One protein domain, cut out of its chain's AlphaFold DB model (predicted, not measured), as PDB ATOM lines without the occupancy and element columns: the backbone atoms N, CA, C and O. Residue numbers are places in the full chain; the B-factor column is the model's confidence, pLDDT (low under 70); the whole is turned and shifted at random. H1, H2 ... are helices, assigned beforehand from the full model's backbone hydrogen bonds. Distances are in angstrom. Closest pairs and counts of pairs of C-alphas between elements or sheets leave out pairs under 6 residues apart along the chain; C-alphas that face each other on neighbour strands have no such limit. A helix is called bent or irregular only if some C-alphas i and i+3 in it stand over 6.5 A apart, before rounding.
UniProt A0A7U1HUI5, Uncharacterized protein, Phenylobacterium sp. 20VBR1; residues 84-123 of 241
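Overview. This is residues 84 to 123 of the 241 residues of an uncharacterized protein of Phenylobacterium sp. 20VBR1 (UniProt A0A7U1HUI5). What shape does the backbone make? It is an extended rod of three helices strung end to end in a row, H2 in the middle with H1 at one end and H3 at the other, and no helix packs on another. The chain does not fold back on itself to make a core. What is it made of, and how large is it? The printed part has 40 residues with three named helices, H1, H2 and H3 in that order along the chain, and no named strand; its class is all helix. It is extended, with a radius of gyration of the C-alphas of 16.8 A and spans of 55 by 15 by 10 A.

Along the chain. Where are the longest helices? H2 is residues 94 to 107, from C-alpha 94 at (12.426, 20.715, -37.842) to C-alpha 107 at (29.345, 28.542, -43.251), 19.4 A from first to last C-alpha. H3 is residues 110 to 123 and ends at C-alpha 123 at (34.851, 49.144, -60.028); its first and last C-alphas are 20.1 A apart. Where is the short one? H1 is residues 85 to 91, beginning at C-alpha 85 at (13.669, 4.615, -38.517). Is any of them bent? H1, H2 and H3 are not bent.

Arrangement. How does H2 stand to the two others? H2 touches no helix. H2 and H3 meet only through their link, and so do H1 and H2. How do H1 and H3 stand to each other? They are apart, with no C-alpha of the one within 8 A of the other. What do the backbone N and O atoms show? In H2 and H3 every O i to N i+4 pair is within hydrogen-bond range. In H1 this holds for 1 of 3 pairs, while 3 of 4 O i to N i+3 pairs are within range.

Size, cuts and confidence. How far does the printed part reach? The two C-alphas farthest apart are those of Leu 86 and Ser 123, at 54.7 A. Residues 84 to 91, 93 to 99 and 101 to 123 stand free. Are there cuts or long links? The printed part has no cut, and the links H1 to H2 and H2 to H3 are both tight, with 2 residues in each. Where is the model's confidence low? The mean pLDDT of the printed part is 71.0, and 18 residues are under 70: residues 84 to 91, residues 107 to 115 and residue 117.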
ATOM      1  N   LEU A  84      17.459   2.679 -38.278       64.19
ATOM      2  CA  LEU A  84      17.501   4.143 -38.243       64.19
ATOM      3  C   LEU A  84      16.113   4.820 -38.171       64.19
ATOM      4  O   LEU A  84      16.035   6.031 -38.019       64.19
ATOM      5  N   GLY A  85      15.010   4.072 -38.281       63.81
ATOM      6  CA  GLY A  85      13.669   4.615 -38.517       63.81
ATOM      7  C   GLY A  85      13.104   5.495 -37.395       63.81
ATOM      8  O   GLY A  85      12.602   6.581 -37.673       63.81
ATOM      9  N   LEU A  86      13.191   5.067 -36.128       61.38
ATOM     10  CA  LEU A  86      12.619   5.838 -35.007       61.38
ATOM     11  C   LEU A  86      13.559   6.948 -34.512       61.38
ATOM     12  O   LEU A  86      13.112   8.050 -34.212       61.38
ATOM     13  N   THR A  87      14.864   6.676 -34.460       66.06
ATOM     14  CA  THR A  87      15.876   7.615 -33.953       66.06
ATOM     15  C   THR A  87      16.102   8.783 -34.915       66.06
ATOM     16  O   THR A  87      16.248   9.918 -34.472       66.06
ATOM     17  N   LEU A  88      16.052   8.556 -36.234       62.72
ATOM     18  CA  LEU A  88      16.225   9.624 -37.223       62.72
ATOM     19  C   LEU A  88      15.105  10.667 -37.144       62.72
ATOM     20  O   LEU A  88      15.378  11.848 -37.307       62.72
ATOM     21  N   ARG A  89      13.875  10.255 -36.812       62.62
ATOM     22  CA  ARG A  89      12.740  11.172 -36.635       62.62
ATOM     23  C   ARG A  89      12.900  12.097 -35.424       62.62
ATOM     24  O   ARG A  89      12.437  13.223 -35.490       62.62
ATOM     25  N   TYR A  90      13.587  11.642 -34.374       66.62
ATOM     26  CA  TYR A  90      13.937  12.449 -33.194       66.62
ATOM     27  C   TYR A  90      15.232  13.267 -33.360       66.62
ATOM     28  O   TYR A  90      15.473  14.192 -32.595       66.62
ATOM     29  N   LEU A  91      16.112  12.922 -34.309       65.56
ATOM     30  CA  LEU A  91      17.314  13.719 -34.607       65.56
ATOM     31  C   LEU A  91      17.099  14.738 -35.738       65.56
ATOM     32  O   LEU A  91      17.806  15.743 -35.778       65.56
ATOM     33  N   LEU A  92      16.143  14.500 -36.642       70.44
ATOM     34  CA  LEU A  92      15.709  15.422 -37.702       70.44
ATOM     35  C   LEU A  92      14.430  16.169 -37.292       70.44
ATOM     36  O   LEU A  92      13.507  16.335 -38.092       70.44
ATOM     37  N   ASP A  93      14.367  16.649 -36.054       77.81
ATOM     38  CA  ASP A  93      13.361  17.648 -35.710       77.81
ATOM     39  C   ASP A  93      13.544  18.892 -36.595       77.81
ATOM     40  O   ASP A  93      14.664  19.268 -36.968       77.81
ATOM     41  N   THR A  94      12.436  19.549 -36.943       76.50
ATOM     42  CA  THR A  94      12.426  20.715 -37.842       76.50
ATOM     43  C   THR A  94      13.371  21.821 -37.359       76.50
ATOM     44  O   THR A  94      13.993  22.503 -38.173       76.50
ATOM     45  N   GLU A  95      13.548  21.952 -36.042       77.44
ATOM     46  CA  GLU A  95      14.488  22.890 -35.421       77.44
ATOM     47  C   GLU A  95      15.953  22.582 -35.759       77.44
ATOM     48  O   GLU A  95      16.721  23.484 -36.100       77.44
ATOM     49  N   VAL A  96      16.344  21.306 -35.711       80.12
ATOM     50  CA  VAL A  96      17.707  20.862 -36.028       80.12
ATOM     51  C   VAL A  96      17.975  21.045 -37.520       80.12
ATOM     52  O   VAL A  96      19.035  21.543 -37.899       80.12
ATOM     53  N   LEU A  97      16.994  20.735 -38.372       81.50
ATOM     54  CA  LEU A  97      17.109  20.934 -39.817       81.50
ATOM     55  C   LEU A  97      17.251  22.420 -40.186       81.50
ATOM     56  O   LEU A  97      18.097  22.767 -41.011       81.50
ATOM     57  N   LEU A  98      16.491  23.305 -39.535       81.44
ATOM     58  CA  LEU A  98      16.632  24.757 -39.677       81.44
ATOM     59  C   LEU A  98      18.002  25.248 -39.200       81.44
ATOM     60  O   LEU A  98      18.628  26.067 -39.877       81.44
ATOM     61  N   ALA A  99      18.503  24.727 -38.078       80.56
ATOM     62  CA  ALA A  99      19.827  25.069 -37.567       80.56
ATOM     63  C   ALA A  99      20.949  24.622 -38.521       80.56
ATOM     64  O   ALA A  99      21.887  25.386 -38.758       80.56
ATOM     65  N   PHE A 100      20.841  23.434 -39.125       83.56
ATOM     66  CA  PHE A 100      21.774  22.979 -40.161       83.56
ATOM     67  C   PHE A 100      21.668  23.809 -41.440       83.56
ATOM     68  O   PHE A 100      22.700  24.188 -41.989       83.56
ATOM     69  N   ALA A 101      20.458  24.147 -41.895       82.38
ATOM     70  CA  ALA A 101      20.256  24.989 -43.073       82.38
ATOM     71  C   ALA A 101      20.855  26.389 -42.871       82.38
ATOM     72  O   ALA A 101      21.619  26.862 -43.714       82.38
ATOM     73  N   ALA A 102      20.597  27.018 -41.720       81.81
ATOM     74  CA  ALA A 102      21.234  28.274 -41.340       81.81
ATOM     75  C   ALA A 102      22.760  28.109 -41.271       81.81
ATOM     76  O   ALA A 102      23.496  28.894 -41.866       81.81
ATOM     77  N   GLY A 103      23.241  27.043 -40.625       79.69
ATOM     78  CA  GLY A 103      24.658  26.700 -40.556       79.69
ATOM     79  C   GLY A 103      25.312  26.610 -41.934       79.69
ATOM     80  O   GLY A 103      26.361  27.208 -42.135       79.69
ATOM     81  N   ILE A 104      24.679  25.954 -42.906       80.69
ATOM     82  CA  ILE A 104      25.167  25.862 -44.289       80.69
ATOM     83  C   ILE A 104      25.166  27.243 -44.952       80.69
ATOM     84  O   ILE A 104      26.170  27.630 -45.537       80.69
ATOM     85  N   VAL A 105      24.096  28.027 -44.820       77.62
ATOM     86  CA  VAL A 105      24.012  29.371 -45.421       77.62
ATOM     87  C   VAL A 105      25.093  30.314 -44.878       77.62
ATOM     88  O   VAL A 105      25.655  31.098 -45.646       77.62
ATOM     89  N   PHE A 106      25.410  30.220 -43.583       73.56
ATOM     90  CA  PHE A 106      26.421  31.053 -42.922       73.56
ATOM     91  C   PHE A 106      27.853  30.504 -43.041       73.56
ATOM     92  O   PHE A 106      28.802  31.290 -43.054       73.56
ATOM     93  N   ALA A 107      28.034  29.181 -43.121       69.62
ATOM     94  CA  ALA A 107      29.345  28.542 -43.251       69.62
ATOM     95  C   ALA A 107      29.826  28.484 -44.705       69.62
ATOM     96  O   ALA A 107      31.031  28.571 -44.954       69.62
ATOM     97  N   PHE A 108      28.910  28.353 -45.668       61.06
ATOM     98  CA  PHE A 108      29.247  28.353 -47.086       61.06
ATOM     99  C   PHE A 108      29.423  29.803 -47.577       61.06
ATOM    100  O   PHE A 108      28.734  30.711 -47.121       61.06
ATOM    101  N   PRO A 109      30.371  30.069 -48.489       63.38
ATOM    102  CA  PRO A 109      30.980  31.370 -48.755       63.38
ATOM    103  C   PRO A 109      30.081  32.324 -49.566       63.38
ATOM    104  O   PRO A 109      30.568  33.078 -50.406       63.38
ATOM    105  N   THR A 110      28.775  32.355 -49.307       59.22
ATOM    106  CA  THR A 110      27.816  33.310 -49.882       59.22
ATOM    107  C   THR A 110      28.225  34.749 -49.582       59.22
ATOM    108  O   THR A 110      28.213  35.585 -50.483       59.22
ATOM    109  N   LEU A 111      28.720  35.033 -48.371       59.16
ATOM    110  CA  LEU A 111      29.257  36.354 -48.029       59.16
ATOM    111  C   LEU A 111      30.510  36.711 -48.845       59.16
ATOM    112  O   LEU A 111      30.708  37.871 -49.199       59.16
ATOM    113  N   GLN A 112      31.355  35.729 -49.171       62.34
ATOM    114  CA  GLN A 112      32.556  35.977 -49.973       62.34
ATOM    115  C   GLN A 112      32.198  36.224 -51.440       62.34
ATOM    116  O   GLN A 112      32.721  37.162 -52.035       62.34
ATOM    117  N   VAL A 113      31.263  35.443 -51.993       65.44
ATOM    118  CA  VAL A 113      30.765  35.601 -53.369       65.44
ATOM    119  C   VAL A 113      29.956  36.896 -53.531       65.44
ATOM    120  O   VAL A 113      30.054  37.569 -54.555       65.44
ATOM    121  N   LEU A 114      29.192  37.303 -52.516       67.81
ATOM    122  CA  LEU A 114      28.454  38.567 -52.531       67.81
ATOM    123  C   LEU A 114      29.402  39.774 -52.481       67.81
ATOM    124  O   LEU A 114      29.243  40.723 -53.249       67.81
ATOM    125  N   MET A 115      30.430  39.728 -51.625       63.75
ATOM    126  CA  MET A 115      31.422  40.803 -51.530       63.75
ATOM    127  C   MET A 115      32.262  40.951 -52.804       63.75
ATOM    128  O   MET A 115      32.584  42.080 -53.177       63.75
ATOM    129  N   THR A 116      32.610  39.857 -53.494       71.81
ATOM    130  CA  THR A 116      33.329  39.949 -54.779       71.81
ATOM    131  C   THR A 116      32.450  40.559 -55.866       71.81
ATOM    132  O   THR A 116      32.918  41.443 -56.583       71.81
ATOM    133  N   ARG A 117      31.166  40.186 -55.934       67.12
ATOM    134  CA  ARG A 117      30.212  40.757 -56.903       67.12
ATOM    135  C   ARG A 117      29.937  42.245 -56.672       67.12
ATOM    136  O   ARG A 117      29.894  43.005 -57.634       67.12
ATOM    137  N   LEU A 118      29.800  42.686 -55.422       72.75
ATOM    138  CA  LEU A 118      29.623  44.110 -55.099       72.75
ATOM    139  C   LEU A 118      30.885  44.933 -55.394       72.75
ATOM    140  O   LEU A 118      30.794  46.065 -55.869       72.75
ATOM    141  N   LYS A 119      32.072  44.364 -55.145       72.06
ATOM    142  CA  LYS A 119      33.344  45.028 -55.449       72.06
ATOM    143  C   LYS A 119      33.575  45.160 -56.958       72.06
ATOM    144  O   LYS A 119      34.052  46.208 -57.381       72.06
ATOM    145  N   ALA A 120      33.180  44.160 -57.750       71.31
ATOM    146  CA  ALA A 120      33.202  44.230 -59.213       71.31
ATOM    147  C   ALA A 120      32.312  45.378 -59.728       71.31
ATOM    148  O   ALA A 120      32.831  46.317 -60.321       71.31
ATOM    149  N   ARG A 121      31.026  45.416 -59.334       72.00
ATOM    150  CA  ARG A 121      30.091  46.477 -59.763       72.00
ATOM    151  C   ARG A 121      30.531  47.894 -59.385       72.00
ATOM    152  O   ARG A 121      30.288  48.830 -60.138       72.00
ATOM    153  N   ARG A 122      31.174  48.074 -58.225       70.50
ATOM    154  CA  ARG A 122      31.714  49.382 -57.815       70.50
ATOM    155  C   ARG A 122      32.903  49.818 -58.678       70.50
ATOM    156  O   ARG A 122      33.072  51.009 -58.895       70.50
ATOM    157  N   SER A 123      33.715  48.870 -59.139       71.00
ATOM    158  CA  SER A 123      34.851  49.144 -60.028       71.00
ATOM    159  C   SER A 123      34.353  49.586 -61.403       71.00
ATOM    160  O   SER A 123      34.819  50.597 -61.914       71.00
TER     161      SER A 123